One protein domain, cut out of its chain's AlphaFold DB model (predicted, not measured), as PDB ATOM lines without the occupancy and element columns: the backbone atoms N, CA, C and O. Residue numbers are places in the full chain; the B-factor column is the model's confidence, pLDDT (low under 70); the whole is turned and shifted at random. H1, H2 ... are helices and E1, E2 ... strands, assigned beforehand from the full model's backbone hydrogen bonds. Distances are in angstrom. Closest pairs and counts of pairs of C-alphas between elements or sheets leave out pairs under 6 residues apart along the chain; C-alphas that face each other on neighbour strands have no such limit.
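This is residues 94 to 219 and 227 to 239 of the 239 residues of an uncharacterized protein of Strongylus vulgaris (UniProt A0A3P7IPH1). Two antiparallel sheets stand face to face as a sandwich, the larger of E1, E5, E6 and E7, the smaller of E2, E3 and E4. H2 grazes the larger sheet, and residues 95 to 108, most of H1 among them, stick out from the body. The printed part has 139 residues, with named elements in the order H1, H2, E1 to E7; the class is mostly strand, though under half of the residues are in named elements. The sheet orders are E1 - E5 - E6 - E7 and E2 - E3 - E4. The whole is compact, with a radius of gyration of the C-alphas of 14.9 A and spans of 39 by 39 by 31 A.

Start at C-alpha 94, at (35.716, -12.743, 19.480), and go on to H1, residues 103 to 109, which begins at C-alpha 103, at (35.732, -27.572, 38.260). H2 follows at residues 113 to 116, then E1 at 123 to 125. E2, residues 138 to 149, measures 19.5 A and bends by 110 degrees at residue 145; E3, residues 152 to 160, measures 21.1 A and bends by 68 degrees at residue 155. Next come E4, residues 164 to 166, and E5, residues 196 to 201, 17.0 A long. E6, residues 205 to 215, measures 26.8 A and bends by 75 degrees at residue 212. E7, residues 231 to 238, runs 23.5 A to C-alpha 238 at (34.302, -7.706, 31.163).

In the larger sheet look for N 125 and O 199 at 2.9 A between E1 and E5, N 209 and O 198 at 2.8 A in the hairpin E5 and E6, and N 208 and O 235 at 2.9 A between E6 and E7. In the meander E2 E3 E4, each strand the antiparallel neighbour of the one before, find N 141 and O 157 at 2.8 A, then N 158 and O 166 at 2.8 A. The sandwich, two sheets face to face, has its strands at 28 degrees; the closest C-alphas of E2 and E5 are those of Leu 143 and Asp 201, 6.9 A apart. The closest C-alphas of H2 and E5 are those of Ile 113 and Ala 200, 6.4 A apart. In H1 every O i to N i+4 pair is within hydrogen-bond range; H2 is too short for one.

Residues 220 to 226 are not printed, and C-alphas 219 and 227 are 14.3 A apart across this cut. The long links are E1 to E2 and E4 to E5. Mean pLDDT of the printed part is 74.2; 44 residues are under 70, among them 126 to 136, 169 to 178 and 227 to 234.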
ATOM      1  N   TYR A  94      35.867 -11.990  18.227       63.72
ATOM      2  CA  TYR A  94      35.716 -12.743  19.480       63.72
ATOM      3  C   TYR A  94      36.367 -14.121  19.430       63.72
ATOM      4  O   TYR A  94      36.250 -14.850  18.446       63.72
ATOM      5  N   LEU A  95      36.966 -14.517  20.555       66.25
ATOM      6  CA  LEU A  95      37.427 -15.879  20.806       66.25
ATOM      7  C   LEU A  95      36.463 -16.573  21.768       66.25
ATOM      8  O   LEU A  95      36.366 -16.211  22.940       66.25
ATOM      9  N   MET A  96      35.773 -17.607  21.287       67.06
ATOM     10  CA  MET A  96      34.943 -18.458  22.136       67.06
ATOM     11  C   MET A  96      35.789 -19.592  22.720       67.06
ATOM     12  O   MET A  96      36.324 -20.419  21.985       67.06
ATOM     13  N   THR A  97      35.867 -19.671  24.049       70.00
ATOM     14  CA  THR A  97      36.479 -20.810  24.751       70.00
ATOM     15  C   THR A  97      35.431 -21.514  25.602       70.00
ATOM     16  O   THR A  97      34.792 -20.883  26.441       70.00
ATOM     17  N   ILE A  98      35.261 -22.824  25.405       70.12
ATOM     18  CA  ILE A  98      34.313 -23.644  26.169       70.12
ATOM     19  C   ILE A  98      35.099 -24.570  27.094       70.12
ATOM     20  O   ILE A  98      35.898 -25.390  26.641       70.12
ATOM     21  N   TYR A  99      34.843 -24.467  28.397       70.44
ATOM     22  CA  TYR A  99      35.395 -25.373  29.399       70.44
ATOM     23  C   TYR A  99      34.312 -26.359  29.844       70.44
ATOM     24  O   TYR A  99      33.309 -25.961  30.430       70.44
ATOM     25  N   ALA A 100      34.514 -27.652  29.588       72.25
ATOM     26  CA  ALA A 100      33.629 -28.723  30.047       72.25
ATOM     27  C   ALA A 100      34.353 -29.611  31.067       72.25
ATOM     28  O   ALA A 100      35.531 -29.917  30.892       72.25
ATOM     29  N   ASN A 101      33.647 -30.035  32.121       64.50
ATOM     30  CA  ASN A 101      34.161 -30.954  33.148       64.50
ATOM     31  C   ASN A 101      35.465 -30.481  33.841       64.50
ATOM     32  O   ASN A 101      36.331 -31.280  34.188       64.50
ATOM     33  N   ARG A 102      35.624 -29.162  34.016       72.88
ATOM     34  CA  ARG A 102      36.762 -28.532  34.708       72.88
ATOM     35  C   ARG A 102      36.270 -27.658  35.854       72.88
ATOM     36  O   ARG A 102      35.879 -26.503  35.660       72.88
ATOM     37  N   SER A 103      36.232 -28.236  37.051       73.31
ATOM     38  CA  SER A 103      35.732 -27.572  38.260       73.31
ATOM     39  C   SER A 103      36.643 -26.431  38.724       73.31
ATOM     40  O   SER A 103      36.154 -25.437  39.253       73.31
ATOM     41  N   ASP A 104      37.947 -26.534  38.475       76.81
ATOM     42  CA  ASP A 104      38.964 -25.510  38.724       76.81
ATOM     43  C   ASP A 104      38.718 -24.243  37.888       76.81
ATOM     44  O   ASP A 104      38.633 -23.144  38.434       76.81
ATOM     45  N   GLN A 105      38.520 -24.401  36.573       71.31
ATOM     46  CA  GLN A 105      38.244 -23.279  35.672       71.31
ATOM     47  C   GLN A 105      36.881 -22.660  35.969       71.31
ATOM     48  O   GLN A 105      36.748 -21.441  35.979       71.31
ATOM     49  N   THR A 106      35.882 -23.487  36.287       70.25
ATOM     50  CA  THR A 106      34.551 -22.998  36.671       70.25
ATOM     51  C   THR A 106      34.642 -22.090  37.894       70.25
ATOM     52  O   THR A 106      34.121 -20.986  37.859       70.25
ATOM     53  N   LYS A 107      35.364 -22.496  38.946       75.38
ATOM     54  CA  LYS A 107      35.552 -21.670  40.153       75.38
ATOM     55  C   LYS A 107      36.285 -20.361  39.877       75.38
ATOM     56  O   LYS A 107      35.988 -19.366  40.520       75.38
ATOM     57  N   ARG A 108      37.243 -20.362  38.947       75.38
ATOM     58  CA  ARG A 108      38.036 -19.171  38.620       75.38
ATOM     59  C   ARG A 108      37.197 -18.059  38.001       75.38
ATOM     60  O   ARG A 108      37.466 -16.892  38.260       75.38
ATOM     61  N   TYR A 109      36.235 -18.424  37.161       76.25
ATOM     62  CA  TYR A 109      35.429 -17.449  36.438       76.25
ATOM     63  C   TYR A 109      33.999 -17.319  36.964       76.25
ATOM     64  O   TYR A 109      33.250 -16.461  36.513       76.25
ATOM     65  N   TRP A 110      33.580 -18.180  37.889       81.19
ATOM     66  CA  TRP A 110      32.279 -18.057  38.527       81.19
ATOM     67  C   TRP A 110      32.227 -16.784  39.371       81.19
ATOM     68  O   TRP A 110      33.112 -16.539  40.189       81.19
ATOM     69  N   VAL A 111      31.174 -15.993  39.174       83.06
ATOM     70  CA  VAL A 111      30.917 -14.769  39.934       83.06
ATOM     71  C   VAL A 111      29.602 -14.953  40.670       83.06
ATOM     72  O   VAL A 111      28.583 -15.248  40.049       83.06
ATOM     73  N   ASP A 112      29.639 -14.784  41.989       86.12
ATOM     74  CA  ASP A 112      28.446 -14.765  42.824       86.12
ATOM     75  C   ASP A 112      27.879 -13.337  42.882       86.12
ATOM     76  O   ASP A 112      28.517 -12.416  43.401       86.12
ATOM     77  N   ILE A 113      26.680 -13.150  42.324       86.12
ATOM     78  CA  ILE A 113      26.008 -11.847  42.278       86.12
ATOM     79  C   ILE A 113      25.608 -11.384  43.684       86.12
ATOM     80  O   ILE A 113      25.711 -10.194  43.981       86.12
ATOM     81  N   ASP A 114      25.197 -12.296  44.571       87.56
ATOM     82  CA  ASP A 114      24.760 -11.947  45.927       87.56
ATOM     83  C   ASP A 114      25.936 -11.397  46.755       87.56
ATOM     84  O   ASP A 114      25.759 -10.526  47.611       87.56
ATOM     85  N   GLU A 115      27.158 -11.875  46.503       87.50
ATOM     86  CA  GLU A 115      28.379 -11.317  47.094       87.50
ATOM     87  C   GLU A 115      28.816 -10.014  46.422       87.50
ATOM     88  O   GLU A 115      29.252  -9.084  47.104       87.50
ATOM     89  N   MET A 116      28.674  -9.925  45.098       86.00
ATOM     90  CA  MET A 116      29.005  -8.727  44.328       86.00
ATOM     91  C   MET A 116      28.150  -7.531  44.771       86.00
ATOM     92  O   MET A 116      28.695  -6.466  45.046       86.00
ATOM     93  N   LEU A 117      26.842  -7.726  44.962       87.38
ATOM     94  CA  LEU A 117      25.905  -6.686  45.403       87.38
ATOM     95  C   LEU A 117      26.173  -6.156  46.822       87.38
ATOM     96  O   LEU A 117      25.714  -5.068  47.160       87.38
ATOM     97  N   LYS A 118      26.908  -6.891  47.668       88.88
ATOM     98  CA  LYS A 118      27.289  -6.416  49.012       88.88
ATOM     99  C   LYS A 118      28.418  -5.385  48.976       88.88
ATOM    100  O   LYS A 118      28.645  -4.706  49.977       88.88
ATOM    101  N   LYS A 119      29.161  -5.292  47.870       88.06
ATOM    102  CA  LYS A 119      30.297  -4.375  47.747       88.06
ATOM    103  C   LYS A 119      29.806  -2.940  47.508       88.06
ATOM    104  O   LYS A 119      28.871  -2.732  46.735       88.06
ATOM    105  N   PRO A 120      30.437  -1.930  48.134       83.75
ATOM    106  CA  PRO A 120      30.080  -0.537  47.898       83.75
ATOM    107  C   PRO A 120      30.428  -0.131  46.458       83.75
ATOM    108  O   PRO A 120      31.511  -0.447  45.973       83.75
ATOM    109  N   GLY A 121      29.519   0.586  45.792       80.94
ATOM    110  CA  GLY A 121      29.717   1.088  44.425       80.94
ATOM    111  C   GLY A 121      29.204   0.177  43.303       80.94
ATOM    112  O   GLY A 121      29.227   0.596  42.152       80.94
ATOM    113  N   VAL A 122      28.695  -1.017  43.622       85.62
ATOM    114  CA  VAL A 122      28.079  -1.927  42.643       85.62
ATOM    115  C   VAL A 122      26.628  -1.526  42.380       85.62
ATOM    116  O   VAL A 122      25.848  -1.324  43.311       85.62
ATOM    117  N   VAL A 123      26.252  -1.440  41.104       84.56
ATOM    118  CA  VAL A 123      24.881  -1.158  40.662       84.56
ATOM    119  C   VAL A 123      24.231  -2.459  40.214       84.56
ATOM    120  O   VAL A 123      24.725  -3.133  39.319       84.56
ATOM    121  N   GLY A 124      23.098  -2.828  40.798       82.38
ATOM    122  CA  GLY A 124      22.425  -4.062  40.411       82.38
ATOM    123  C   GLY A 124      21.152  -4.331  41.189       82.38
ATOM    124  O   GLY A 124      20.717  -3.518  42.006       82.38
ATOM    125  N   ASN A 125      20.539  -5.480  40.919       80.81
ATOM    126  CA  ASN A 125      19.342  -5.916  41.621       80.81
ATOM    127  C   ASN A 125      19.336  -7.440  41.814       80.81
ATOM    128  O   ASN A 125      19.540  -8.198  40.865       80.81
ATOM    129  N   ALA A 126      19.055  -7.873  43.047       69.62
ATOM    130  CA  ALA A 126      18.952  -9.281  43.436       69.62
ATOM    131  C   ALA A 126      17.618  -9.934  43.027       69.62
ATOM    132  O   ALA A 126      17.492 -11.156  43.008       69.62
ATOM    133  N   SER A 127      16.593  -9.141  42.716       68.00
ATOM    134  CA  SER A 127      15.354  -9.642  42.125       68.00
ATOM    135  C   SER A 127      14.645  -8.506  41.410       68.00
ATOM    136  O   SER A 127      14.073  -7.618  42.045       68.00
ATOM    137  N   HIS A 128      14.698  -8.505  40.079       68.69
ATOM    138  CA  HIS A 128      14.065  -7.447  39.308       68.69
ATOM    139  C   HIS A 128      12.536  -7.660  39.209       68.69
ATOM    140  O   HIS A 128      12.110  -8.582  38.506       68.69
ATOM    141  N   PRO A 129      11.687  -6.798  39.817       65.44
ATOM    142  CA  PRO A 129      10.241  -7.042  39.928       65.44
ATOM    143  C   PRO A 129       9.527  -7.137  38.577       65.44
ATOM    144  O   PRO A 129       8.545  -7.857  38.433       65.44
ATOM    145  N   LEU A 130      10.027  -6.416  37.564       65.75
ATOM    146  CA  LEU A 130       9.441  -6.404  36.217       65.75
ATOM    147  C   LEU A 130       9.841  -7.609  35.364       65.75
ATOM    148  O   LEU A 130       9.279  -7.787  34.287       65.75
ATOM    149  N   LEU A 131      10.836  -8.379  35.811       63.28
ATOM    150  CA  LEU A 131      11.347  -9.548  35.103       63.28
ATOM    151  C   LEU A 131      10.959 -10.847  35.820       63.28
ATOM    152  O   LEU A 131      10.775 -11.854  35.150       63.28
ATOM    153  N   SER A 132      10.766 -10.833  37.144       69.50
ATOM    154  CA  SER A 132      10.211 -11.968  37.894       69.50
ATOM    155  C   SER A 132       8.718 -12.141  37.616       69.50
ATOM    156  O   SER A 132       7.961 -11.177  37.717       69.50
ATOM    157  N   GLY A 133       8.273 -13.359  37.308       64.88
ATOM    158  CA  GLY A 133       6.848 -13.657  37.141       64.88
ATOM    159  C   GLY A 133       6.240 -13.137  35.834       64.88
ATOM    160  O   GLY A 133       5.018 -13.102  35.705       64.88
ATOM    161  N   THR A 134       7.056 -12.716  34.861       63.59
ATOM    162  CA  THR A 134       6.560 -12.141  33.602       63.59
ATOM    163  C   THR A 134       7.033 -12.923  32.381       63.59
ATOM    164  O   THR A 134       8.085 -13.557  32.371       63.59
ATOM    165  N   TYR A 135       6.239 -12.885  31.313       62.81
ATOM    166  CA  TYR A 135       6.574 -13.530  30.048       62.81
ATOM    167  C   TYR A 135       6.910 -12.480  28.987       62.81
ATOM    168  O   TYR A 135       6.195 -11.486  28.860       62.81
ATOM    169  N   ARG A 136       7.984 -12.722  28.218       68.69
ATOM    170  CA  ARG A 136       8.460 -11.863  27.112       68.69
ATOM    171  C   ARG A 136       8.604 -10.395  27.504       68.69
ATOM    172  O   ARG A 136       8.129  -9.500  26.807       68.69
ATOM    173  N   ARG A 137       9.272 -10.154  28.626       75.94
ATOM    174  CA  ARG A 137       9.651  -8.800  29.018       75.94
ATOM    175  C   ARG A 137      11.131  -8.587  28.829       75.94
ATOM    176  O   ARG A 137      11.920  -9.531  28.797       75.94
ATOM    177  N   ALA A 138      11.477  -7.324  28.672       77.81
ATOM    178  CA  ALA A 138      12.850  -6.907  28.595       77.81
ATOM    179  C   ALA A 138      13.014  -5.579  29.327       77.81
ATOM    180  O   ALA A 138      12.093  -4.761  29.350       77.81
ATOM    181  N   VAL A 139      14.159  -5.401  29.975       81.12
ATOM    182  CA  VAL A 139      14.470  -4.204  30.756       81.12
ATOM    183  C   VAL A 139      15.808  -3.664  30.296       81.12
ATOM    184  O   VAL A 139      16.786  -4.407  30.236       81.12
ATOM    185  N   GLY A 140      15.839  -2.373  29.976       82.69
ATOM    186  CA  GLY A 140      17.075  -1.674  29.653       82.69
ATOM    187  C   GLY A 140      18.003  -1.621  30.866       82.69
ATOM    188  O   GLY A 140      17.581  -1.238  31.957       82.69
ATOM    189  N   ALA A 141      19.262  -1.983  30.666       84.25
ATOM    190  CA  ALA A 141      20.345  -1.783  31.609       84.25
ATOM    191  C   ALA A 141      21.439  -0.960  30.925       84.25
ATOM    192  O   ALA A 141      21.849  -1.239  29.797       84.25
ATOM    193  N   LYS A 142      21.895   0.081  31.617       87.19
ATOM    194  CA  LYS A 142      23.001   0.918  31.171       87.19
ATOM    195  C   LYS A 142      24.244   0.517  31.948       87.19
ATOM    196  O   LYS A 142      24.247   0.624  33.171       87.19
ATOM    197  N   LEU A 143      25.255   0.063  31.224       87.44
ATOM    198  CA  LEU A 143      26.564  -0.272  31.759       87.44
ATOM    199  C   LEU A 143      27.316   0.998  32.156       87.44
ATOM    200  O   LEU A 143      27.188   2.054  31.527       87.44
ATOM    201  N   SER A 144      28.139   0.872  33.187       87.81
ATOM    202  CA  SER A 144      29.103   1.885  33.612       87.81
ATOM    203  C   SER A 144      30.358   1.925  32.731       87.81
ATOM    204  O   SER A 144      31.034   2.954  32.689       87.81
ATOM    205  N   PHE A 145      30.624   0.862  31.967       87.69
ATOM    206  CA  PHE A 145      31.706   0.778  30.985       87.69
ATOM    207  C   PHE A 145      31.178   0.564  29.561       87.69
ATOM    208  O   PHE A 145      30.023   0.198  29.341       87.69
ATOM    209  N   LYS A 146      32.038   0.823  28.572       83.81
ATOM    210  CA  LYS A 146      31.758   0.538  27.161       83.81
ATOM    211  C   LYS A 146      32.483  -0.733  26.757       83.81
ATOM    212  O   LYS A 146      33.641  -0.873  27.115       83.81
ATOM    213  N   PHE A 147      31.849  -1.590  25.967       81.00
ATOM    214  CA  PHE A 147      32.478  -2.781  25.396       81.00
ATOM    215  C   PHE A 147      32.312  -2.813  23.871       81.00
ATOM    216  O   PHE A 147      31.307  -2.312  23.358       81.00
ATOM    217  N   PRO A 148      33.266  -3.387  23.120       77.81
ATOM    218  CA  PRO A 148      33.149  -3.523  21.679       77.81
ATOM    219  C   PRO A 148      32.176  -4.656  21.327       77.81
ATOM    220  O   PRO A 148      32.381  -5.816  21.697       77.81
ATOM    221  N   PHE A 149      31.141  -4.322  20.562       77.38
ATOM    222  CA  PHE A 149      30.205  -5.237  19.920       77.38
ATOM    223  C   PHE A 149      30.310  -5.102  18.395       77.38
ATOM    224  O   PHE A 149      29.909  -4.079  17.846       77.38
ATOM    225  N   TYR A 150      30.899  -6.091  17.710       73.56
ATOM    226  CA  TYR A 150      31.159  -6.055  16.257       73.56
ATOM    227  C   TYR A 150      31.832  -4.749  15.783       73.56
ATOM    228  O   TYR A 150      31.430  -4.146  14.795       73.56
ATOM    229  N   GLY A 151      32.841  -4.283  16.526       70.88
ATOM    230  CA  GLY A 151      33.568  -3.042  16.221       70.88
ATOM    231  C   GLY A 151      32.922  -1.758  16.756       70.88
ATOM    232  O   GLY A 151      33.577  -0.721  16.778       70.88
ATOM    233  N   HIS A 152      31.692  -1.811  17.272       74.75
ATOM    234  CA  HIS A 152      31.010  -0.647  17.839       74.75
ATOM    235  C   HIS A 152      31.079  -0.638  19.369       74.75
ATOM    236  O   HIS A 152      30.790  -1.638  20.018       74.75
ATOM    237  N   MET A 153      31.423   0.501  19.972       79.19
ATOM    238  CA  MET A 153      31.483   0.629  21.433       79.19
ATOM    239  C   MET A 153      30.087   0.839  22.026       79.19
ATOM    240  O   MET A 153      29.507   1.916  21.891       79.19
ATOM    241  N   MET A 154      29.575  -0.173  22.722       81.69
ATOM    242  CA  MET A 154      28.237  -0.206  23.310       81.69
ATOM    243  C   MET A 154      28.291  -0.049  24.831       81.69
ATOM    244  O   MET A 154      29.195  -0.558  25.485       81.69
ATOM    245  N   ALA A 155      27.306   0.649  25.399       85.44
ATOM    246  CA  ALA A 155      27.094   0.755  26.852       85.44
ATOM    247  C   ALA A 155      25.644   0.477  27.263       85.44
ATOM    248  O   ALA A 155      25.353   0.300  28.442       85.44
ATOM    249  N   ASN A 156      24.719   0.455  26.309       86.69
ATOM    250  CA  ASN A 156      23.316   0.195  26.575       86.69
ATOM    251  C   ASN A 156      23.017  -1.239  26.162       86.69
ATOM    252  O   ASN A 156      23.412  -1.676  25.085       86.69
ATOM    253  N   LEU A 157      22.308  -1.960  27.018       86.44
ATOM    254  CA  LEU A 157      21.790  -3.274  26.693       86.44
ATOM    255  C   LEU A 157      20.395  -3.442  27.271       86.44
ATOM    256  O   LEU A 157      19.915  -2.639  28.063       86.44
ATOM    257  N   THR A 158      19.716  -4.495  26.862       86.06
ATOM    258  CA  THR A 158      18.378  -4.822  27.329       86.06
ATOM    259  C   THR A 158      18.340  -6.288  27.726       86.06
ATOM    260  O   THR A 158      18.564  -7.177  26.910       86.06
ATOM    261  N   ILE A 159      18.063  -6.550  29.001       86.00
ATOM    262  CA  ILE A 159      17.990  -7.893  29.570       86.00
ATOM    263  C   ILE A 159      16.614  -8.469  29.257       86.00
ATOM    264  O   ILE A 159      15.610  -7.937  29.732       86.00
ATOM    265  N   ALA A 160      16.551  -9.559  28.495       85.31
ATOM    266  CA  ALA A 160      15.297 -10.226  28.173       85.31
ATOM    267  C   ALA A 160      15.033 -11.425  29.095       85.31
ATOM    268  O   ALA A 160      15.935 -12.192  29.441       85.31
ATOM    269  N   THR A 161      13.760 -11.670  29.419       81.38
ATOM    270  CA  THR A 161      13.349 -12.867  30.174       81.38
ATOM    271  C   THR A 161      13.702 -14.167  29.449       81.38
ATOM    272  O   THR A 161      13.868 -15.191  30.094       81.38
ATOM    273  N   GLY A 162      13.860 -14.129  28.119       77.00
ATOM    274  CA  GLY A 162      14.157 -15.288  27.271       77.00
ATOM    275  C   GLY A 162      15.591 -15.830  27.343       77.00
ATOM    276  O   GLY A 162      15.901 -16.760  26.599       77.00
ATOM    277  N   GLY A 163      16.457 -15.285  28.206       79.94
ATOM    278  CA  GLY A 163      17.832 -15.776  28.380       79.94
ATOM    279  C   GLY A 163      18.845 -15.188  27.401       79.94
ATOM    280  O   GLY A 163      19.776 -15.883  26.991       79.94
ATOM    281  N   PHE A 164      18.630 -13.943  26.980       83.88
ATOM    282  CA  PHE A 164      19.532 -13.211  26.097       83.88
ATOM    283  C   PHE A 164      19.563 -11.723  26.460       83.88
ATOM    284  O   PHE A 164      18.649 -11.209  27.112       83.88
ATOM    285  N   LEU A 165      20.621 -11.047  26.024       85.62
ATOM    286  CA  LEU A 165      20.786  -9.601  26.109       85.62
ATOM    287  C   LEU A 165      20.662  -9.017  24.705       85.62
ATOM    288  O   LEU A 165      21.302  -9.500  23.778       85.62
ATOM    289  N   TYR A 166      19.851  -7.985  24.542       84.81
ATOM    290  CA  TYR A 166      19.797  -7.190  23.322       84.81
ATOM    291  C   TYR A 166      20.769  -6.011  23.439       84.81
ATOM    292  O   TYR A 166      20.817  -5.379  24.490       84.81
ATOM    293  N   VAL A 167      21.558  -5.744  22.397       81.12
ATOM    294  CA  VAL A 167      22.683  -4.783  22.435       81.12
ATOM    295  C   VAL A 167      22.507  -3.630  21.436       81.12
ATOM    296  O   VAL A 167      23.313  -2.708  21.404       81.12
ATOM    297  N   GLY A 168      21.444  -3.632  20.630       70.19
ATOM    298  CA  GLY A 168      21.209  -2.550  19.673       70.19
ATOM    299  C   GLY A 168      20.621  -1.278  20.301       70.19
ATOM    300  O   GLY A 168      20.045  -1.292  21.388       70.19
ATOM    301  N   ASP A 169      20.760  -0.168  19.577       63.31
ATOM    302  CA  ASP A 169      20.299   1.165  19.998       63.31
ATOM    303  C   ASP A 169      18.775   1.351  19.833       63.31
ATOM    304  O   ASP A 169      18.144   2.137  20.537       63.31
ATOM    305  N   GLN A 170      18.144   0.586  18.932       58.00
ATOM    306  CA  GLN A 170      16.713   0.704  18.638       58.00
ATOM    307  C   GLN A 170      15.889  -0.426  19.253       58.00
ATOM    308  O   GLN A 170      15.874  -1.561  18.782       58.00
ATOM    309  N   THR A 171      15.103  -0.113  20.279       57.41
ATOM    310  CA  THR A 171      14.158  -1.073  20.857       57.41
ATOM    311  C   THR A 171      13.032  -1.394  19.869       57.41
ATOM    312  O   THR A 171      12.066  -0.641  19.749       57.41
ATOM    313  N   HIS A 172      13.130  -2.525  19.172       56.78
ATOM    314  CA  HIS A 172      12.064  -3.062  18.321       56.78
ATOM    315  C   HIS A 172      11.269  -4.158  19.047       56.78
ATOM    316  O   HIS A 172      11.795  -4.851  19.916       56.78
ATOM    317  N   ASN A 173      10.011  -4.395  18.647       48.66
ATOM    318  CA  ASN A 173       9.184  -5.480  19.210       48.66
ATOM    319  C   ASN A 173       9.807  -6.877  19.038       48.66
ATOM    320  O   ASN A 173       9.440  -7.815  19.748       48.66
ATOM    321  N   TRP A 174      10.746  -7.030  18.102       57.19
ATOM    322  CA  TRP A 174      11.464  -8.271  17.830       57.19
ATOM    323  C   TRP A 174      12.926  -8.163  18.266       57.19
ATOM    324  O   TRP A 174      13.836  -8.285  17.454       57.19
ATOM    325  N   LEU A 175      13.161  -7.977  19.568       57.25
ATOM    326  CA  LEU A 175      14.514  -7.873  20.142       57.25
ATOM    327  C   LEU A 175      15.416  -9.076  19.813       57.25
ATOM    328  O   LEU A 175      16.630  -8.934  19.757       57.25
ATOM    329  N   ALA A 176      14.834 -10.258  19.584       55.47
ATOM    330  CA  ALA A 176      15.570 -11.461  19.190       55.47
ATOM    331  C   ALA A 176      15.962 -11.493  17.699       55.47
ATOM    332  O   ALA A 176      16.747 -12.346  17.303       55.47
ATOM    333  N   ALA A 177      15.413 -10.605  16.865       49.28
ATOM    334  CA  ALA A 177      15.721 -10.549  15.433       49.28
ATOM    335  C   ALA A 177      16.970  -9.706  15.127       49.28
ATOM    336  O   ALA A 177      17.444  -9.685  13.996       49.28
ATOM    337  N   THR A 178      17.501  -8.998  16.123       61.53
ATOM    338  CA  THR A 178      18.527  -7.968  15.944       61.53
ATOM    339  C   THR A 178      19.593  -8.088  17.028       61.53
ATOM    340  O   THR A 178      19.250  -8.373  18.168       61.53
ATOM    341  N   GLN A 179      20.865  -7.871  16.669       73.44
ATOM    342  CA  GLN A 179      22.044  -7.694  17.542       73.44
ATOM    343  C   GLN A 179      21.861  -8.097  19.020       73.44
ATOM    344  O   GLN A 179      21.505  -7.278  19.872       73.44
ATOM    345  N   TYR A 180      22.119  -9.370  19.328       72.56
ATOM    346  CA  TYR A 180      21.952  -9.916  20.672       72.56
ATOM    347  C   TYR A 180      23.150 -10.759  21.121       72.56
ATOM    348  O   TYR A 180      23.875 -11.346  20.320       72.56
ATOM    349  N   ILE A 181      23.307 -10.863  22.438       78.88
ATOM    350  CA  ILE A 181      24.196 -11.788  23.135       78.88
ATOM    351  C   ILE A 181      23.307 -12.859  23.772       78.88
ATOM    352  O   ILE A 181      22.622 -12.607  24.765       78.88
ATOM    353  N   ALA A 182      23.278 -14.060  23.191       74.81
ATOM    354  CA  ALA A 182      22.468 -15.168  23.695       74.81
ATOM    355  C   ALA A 182      23.338 -16.400  23.963       74.81
ATOM    356  O   ALA A 182      23.502 -17.233  23.073       74.81
ATOM    357  N   PRO A 183      23.844 -16.567  25.197       59.59
ATOM    358  CA  PRO A 183      24.536 -17.789  25.599       59.59
ATOM    359  C   PRO A 183      23.742 -19.063  25.307       59.59
ATOM    360  O   PRO A 183      24.320 -20.099  24.992       59.59
ATOM    361  N   LEU A 184      22.415 -18.998  25.485       57.12
ATOM    362  CA  LEU A 184      21.546 -20.171  25.414       57.12
ATOM    363  C   LEU A 184      20.311 -19.988  24.526       57.12
ATOM    364  O   LEU A 184      19.724 -20.993  24.143       57.12
ATOM    365  N   MET A 185      19.894 -18.746  24.235       66.50
ATOM    366  CA  MET A 185      18.666 -18.415  23.482       66.50
ATOM    367  C   MET A 185      17.485 -19.337  23.847       66.50
ATOM    368  O   MET A 185      16.762 -19.855  22.999       66.50
ATOM    369  N   ALA A 186      17.331 -19.609  25.141       65.38
ATOM    370  CA  ALA A 186      16.626 -20.800  25.601       65.38
ATOM    371  C   ALA A 186      15.105 -20.614  25.699       65.38
ATOM    372  O   ALA A 186      14.405 -21.532  26.116       65.38
ATOM    373  N   ASN A 187      14.582 -19.428  25.362       73.00
ATOM    374  CA  ASN A 187      13.170 -19.085  25.542       73.00
ATOM    375  C   ASN A 187      12.695 -19.456  26.957       73.00
ATOM    376  O   ASN A 187      11.750 -20.227  27.149       73.00
ATOM    377  N   PHE A 188      13.432 -18.966  27.955       74.31
ATOM    378  CA  PHE A 188      13.110 -19.244  29.345       74.31
ATOM    379  C   PHE A 188      11.731 -18.711  29.714       74.31
ATOM    380  O   PHE A 188      11.330 -17.615  29.311       74.31
ATOM    381  N   ASP A 189      11.040 -19.490  30.537       72.38
ATOM    382  CA  ASP A 189       9.841 -19.053  31.223       72.38
ATOM    383  C   ASP A 189      10.168 -18.678  32.668       72.38
ATOM    384  O   ASP A 189      10.794 -19.450  33.403       72.38
ATOM    385  N   THR A 190       9.752 -17.472  33.050       71.12
ATOM    386  CA  THR A 190       9.966 -16.907  34.388       71.12
ATOM    387  C   THR A 190       8.660 -16.718  35.158       71.12
ATOM    388  O   THR A 190       8.684 -16.191  36.267       71.12
ATOM    389  N   THR A 191       7.519 -17.172  34.616       70.38
ATOM    390  CA  THR A 191       6.215 -17.112  35.307       70.38
ATOM    391  C   THR A 191       6.092 -18.105  36.464       70.38
ATOM    392  O   THR A 191       5.090 -18.104  37.168       70.38
ATOM    393  N   LEU A 192       7.083 -18.979  36.648       68.62
ATOM    394  CA  LEU A 192       7.117 -19.957  37.730       68.62
ATOM    395  C   LEU A 192       7.556 -19.327  39.050       68.62
ATOM    396  O   LEU A 192       8.530 -18.568  39.091       68.62
ATOM    397  N   ASP A 193       6.909 -19.756  40.133       66.50
ATOM    398  CA  ASP A 193       7.207 -19.305  41.489       66.50
ATOM    399  C   ASP A 193       8.678 -19.530  41.859       66.50
ATOM    400  O   ASP A 193       9.211 -20.646  41.833       66.50
ATOM    401  N   GLY A 194       9.343 -18.432  42.221       72.56
ATOM    402  CA  GLY A 194      10.748 -18.420  42.615       72.56
ATOM    403  C   GLY A 194      11.751 -18.289  41.468       72.56
ATOM    404  O   GLY A 194      12.945 -18.436  41.730       72.56
ATOM    405  N   SER A 195      11.304 -18.016  40.235       78.62
ATOM    406  CA  SER A 195      12.191 -17.577  39.148       78.62
ATOM    407  C   SER A 195      12.606 -16.126  39.370       78.62
ATOM    408  O   SER A 195      11.763 -15.264  39.618       78.62
ATOM    409  N   SER A 196      13.897 -15.839  39.249       82.00
ATOM    410  CA  SER A 196      14.425 -14.486  39.419       82.00
ATOM    411  C   SER A 196      15.507 -14.206  38.391       82.00
ATOM    412  O   SER A 196      16.298 -15.086  38.049       82.00
ATOM    413  N   ILE A 197      15.545 -12.967  37.912       85.19
ATOM    414  CA  ILE A 197      16.633 -12.468  37.079       85.19
ATOM    415  C   ILE A 197      17.406 -11.462  37.919       85.19
ATOM    416  O   ILE A 197      16.819 -10.512  38.445       85.19
ATOM    417  N   LEU A 198      18.698 -11.730  38.067       87.62
ATOM    418  CA  LEU A 198      19.640 -10.935  38.834       87.62
ATOM    419  C   LEU A 198      20.626 -10.285  37.877       87.62
ATOM    420  O   LEU A 198      20.986 -10.882  36.861       87.62
ATOM    421  N   TYR A 199      21.086  -9.088  38.212       90.06
ATOM    422  CA  TYR A 199      22.227  -8.494  37.530       90.06
ATOM    423  C   TYR A 199      23.023  -7.590  38.462       90.06
ATOM    424  O   TYR A 199      22.474  -7.041  39.421       90.06
ATOM    425  N   ALA A 200      24.303  -7.422  38.152       90.31
ATOM    426  CA  ALA A 200      25.202  -6.513  38.842       90.31
ATOM    427  C   ALA A 200      26.265  -5.963  37.885       90.31
ATOM    428  O   ALA A 200      26.717  -6.660  36.978       90.31
ATOM    429  N   ASP A 201      26.648  -4.715  38.123       90.44
ATOM    430  CA  ASP A 201      27.696  -3.970  37.438       90.44
ATOM    431  C   ASP A 201      28.639  -3.359  38.482       90.44
ATOM    432  O   ASP A 201      28.180  -2.633  39.369       90.44
ATOM    433  N   ASP A 202      29.936  -3.656  38.403       87.94
ATOM    434  CA  ASP A 202      30.963  -3.109  39.302       87.94
ATOM    435  C   ASP A 202      31.908  -2.091  38.639       87.94
ATOM    436  O   ASP A 202      32.872  -1.662  39.276       87.94
ATOM    437  N   GLY A 203      31.651  -1.673  37.394       84.38
ATOM    438  CA  GLY A 203      32.551  -0.776  36.655       84.38
ATOM    439  C   GLY A 203      33.535  -1.491  35.738       84.38
ATOM    440  O   GLY A 203      33.934  -0.943  34.712       84.38
ATOM    441  N   GLU A 204      33.917  -2.716  36.085       84.81
ATOM    442  CA  GLU A 204      34.826  -3.547  35.295       84.81
ATOM    443  C   GLU A 204      34.064  -4.692  34.624       84.81
ATOM    444  O   GLU A 204      34.449  -5.171  33.560       84.81
ATOM    445  N   ARG A 205      32.991  -5.166  35.258       86.44
ATOM    446  CA  ARG A 205      32.286  -6.385  34.889       86.44
ATOM    447  C   ARG A 205      30.798  -6.207  35.057       86.44
ATOM    448  O   ARG A 205      30.309  -5.677  36.052       86.44
ATOM    449  N   PHE A 206      30.079  -6.771  34.105       87.94
ATOM    450  CA  PHE A 206      28.636  -6.860  34.133       87.94
ATOM    451  C   PHE A 206      28.205  -8.317  34.097       87.94
ATOM    452  O   PHE A 206      28.603  -9.079  33.214       87.94
ATOM    453  N   VAL A 207      27.378  -8.708  35.060       89.00
ATOM    454  CA  VAL A 207      26.911 -10.083  35.217       89.00
ATOM    455  C   VAL A 207      25.395 -10.102  35.259       89.00
ATOM    456  O   VAL A 207      24.782  -9.326  35.986       89.00
ATOM    457  N   VAL A 208      24.794 -11.022  34.508       88.19
ATOM    458  CA  VAL A 208      23.355 -11.315  34.543       88.19
ATOM    459  C   VAL A 208      23.161 -12.798  34.801       88.19
ATOM    460  O   VAL A 208      23.817 -13.627  34.172       88.19
ATOM    461  N   GLU A 209      22.238 -13.145  35.691       86.81
ATOM    462  CA  GLU A 209      21.855 -14.524  35.977       86.81
ATOM    463  C   GLU A 209      20.339 -14.713  35.884       86.81
ATOM    464  O   GLU A 209      19.556 -13.998  36.506       86.81
ATOM    465  N   TRP A 210      19.928 -15.739  35.142       85.56
ATOM    466  CA  TRP A 210      18.568 -16.263  35.119       85.56
ATOM    467  C   TRP A 210      18.506 -17.468  36.055       85.56
ATOM    468  O   TRP A 210      18.974 -18.558  35.713       85.56
ATOM    469  N   ARG A 211      17.938 -17.278  37.248       84.12
ATOM    470  CA  ARG A 211      17.924 -18.270  38.327       84.12
ATOM    471  C   ARG A 211      16.586 -19.001  38.391       84.12
ATOM    472  O   ARG A 211      15.522 -18.387  38.344       84.12
ATOM    473  N   LYS A 212      16.655 -20.329  38.566       79.19
ATOM    474  CA  LYS A 212      15.497 -21.240  38.712       79.19
ATOM    475  C   LYS A 212      14.508 -21.187  37.535       79.19
ATOM    476  O   LYS A 212      13.339 -21.517  37.705       79.19
ATOM    477  N   VAL A 213      14.988 -20.849  36.340       77.00
ATOM    478  CA  VAL A 213      14.161 -20.738  35.132       77.00
ATOM    479  C   VAL A 213      13.900 -22.101  34.488       77.00
ATOM    480  O   VAL A 213      14.697 -23.036  34.637       77.00
ATOM    481  N   GLN A 214      12.781 -22.229  33.769       73.31
ATOM    482  CA  GLN A 214      12.459 -23.427  32.984       73.31
ATOM    483  C   GLN A 214      12.559 -23.151  31.487       73.31
ATOM    484  O   GLN A 214      12.267 -22.055  31.013       73.31
ATOM    485  N   LEU A 215      12.980 -24.172  30.743       72.06
ATOM    486  CA  LEU A 215      12.985 -24.150  29.286       72.06
ATOM    487  C   LEU A 215      11.555 -24.395  28.789       72.06
ATOM    488  O   LEU A 215      10.971 -25.420  29.141       72.06
ATOM    489  N   ARG A 216      11.001 -23.505  27.958       65.81
ATOM    490  CA  ARG A 216       9.776 -23.831  27.216       65.81
ATOM    491  C   ARG A 216      10.135 -24.543  25.925       65.81
ATOM    492  O   ARG A 216      10.644 -23.929  24.992       65.81
ATOM    493  N   GLU A 217       9.801 -25.823  25.858       60.59
ATOM    494  CA  GLU A 217       9.772 -26.557  24.600       60.59
ATOM    495  C   GLU A 217       8.477 -26.220  23.848       60.59
ATOM    496  O   GLU A 217       7.384 -26.212  24.431       60.59
ATOM    497  N   GLN A 218       8.585 -25.895  22.556       51.28
ATOM    498  CA  GLN A 218       7.409 -25.788  21.698       51.28
ATOM    499  C   GLN A 218       6.804 -27.187  21.561       51.28
ATOM    500  O   GLN A 218       7.335 -28.031  20.850       51.28
ATOM    501  N   HIS A 219       5.693 -27.435  22.254       43.00
ATOM    502  CA  HIS A 219       4.900 -28.645  22.069       43.00
ATOM    503  C   HIS A 219       4.344 -28.682  20.638       43.00
ATOM    504  O   HIS A 219       3.278 -28.134  20.361       43.00
ATOM    505  N   ALA A 227      10.424 -33.902  33.032       39.31
ATOM    506  CA  ALA A 227      10.653 -33.326  34.346       39.31
ATOM    507  C   ALA A 227      10.964 -31.821  34.294       39.31
ATOM    508  O   ALA A 227      11.776 -31.370  33.483       39.31
ATOM    509  N   HIS A 228      10.372 -31.072  35.230       44.75
ATOM    510  CA  HIS A 228      10.654 -29.665  35.527       44.75
ATOM    511  C   HIS A 228      12.126 -29.459  35.922       44.75
ATOM    512  O   HIS A 228      12.467 -29.279  37.092       44.75
ATOM    513  N   LYS A 229      13.039 -29.512  34.952       51.59
ATOM    514  CA  LYS A 229      14.465 -29.330  35.196       51.59
ATOM    515  C   LYS A 229      14.729 -27.833  35.285       51.59
ATOM    516  O   LYS A 229      14.850 -27.155  34.267       51.59
ATOM    517  N   ARG A 230      14.767 -27.321  36.516       53.31
ATOM    518  CA  ARG A 230      15.183 -25.944  36.813       53.31
ATOM    519  C   ARG A 230      16.620 -25.762  36.332       53.31
ATOM    520  O   ARG A 230      17.475 -26.599  36.615       53.31
ATOM    521  N   ARG A 231      16.876 -24.691  35.588       64.38
ATOM    522  CA  ARG A 231      18.206 -24.353  35.075       64.38
ATOM    523  C   ARG A 231      18.636 -22.994  35.617       64.38
ATOM    524  O   ARG A 231      17.800 -22.165  35.976       64.38
ATOM    525  N   ALA A 232      19.947 -22.810  35.695       61.94
ATOM    526  CA  ALA A 232      20.575 -21.517  35.902       61.94
ATOM    527  C   ALA A 232      21.420 -21.203  34.667       61.94
ATOM    528  O   ALA A 232      22.106 -22.084  34.139       61.94
ATOM    529  N   ALA A 233      21.341 -19.968  34.191       68.75
ATOM    530  CA  ALA A 233      22.201 -19.461  33.132       68.75
ATOM    531  C   ALA A 233      22.791 -18.133  33.584       68.75
ATOM    532  O   ALA A 233      22.060 -17.296  34.108       68.75
ATOM    533  N   SER A 234      24.092 -17.945  33.371       69.50
ATOM    534  CA  SER A 234      24.784 -16.695  33.669       69.50
ATOM    535  C   SER A 234      25.518 -16.192  32.428       69.50
ATOM    536  O   SER A 234      26.128 -16.972  31.690       69.50
ATOM    537  N   CYS A 235      25.431 -14.888  32.194       77.12
ATOM    538  CA  CYS A 235      26.188 -14.168  31.181       77.12
ATOM    539  C   CYS A 235      27.091 -13.164  31.890       77.12
ATOM    540  O   CYS A 235      26.602 -12.381  32.705       77.12
ATOM    541  N   GLN A 236      28.387 -13.185  31.576       75.31
ATOM    542  CA  GLN A 236      29.377 -12.300  32.185       75.31
ATOM    543  C   GLN A 236      30.163 -11.554  31.106       75.31
ATOM    544  O   GLN A 236      30.679 -12.163  30.164       75.31
ATOM    545  N   MET A 237      30.251 -10.240  31.265       73.56
ATOM    546  CA  MET A 237      30.916  -9.300  30.368       73.56
ATOM    547  C   MET A 237      31.971  -8.532  31.158       73.56
ATOM    548  O   MET A 237      31.750  -8.221  32.324       73.56
ATOM    549  N   TRP A 238      33.105  -8.254  30.527       71.62
ATOM    550  CA  TRP A 238      34.302  -7.706  31.163       71.62
ATOM    551  C   TRP A 238      34.843  -6.569  30.299       71.62
ATOM    552  O   TRP A 238      34.746  -6.671  29.072       71.62
ATOM    553  N   ASN A 239      35.365  -5.524  30.941       54.75
ATOM    554  CA  ASN A 239      36.112  -4.423  30.331       54.75
ATOM    555  C   ASN A 239      37.546  -4.842  29.984       54.75
ATOM    556  O   ASN A 239      38.144  -5.615  30.767       54.75
TER     557      ASN A 239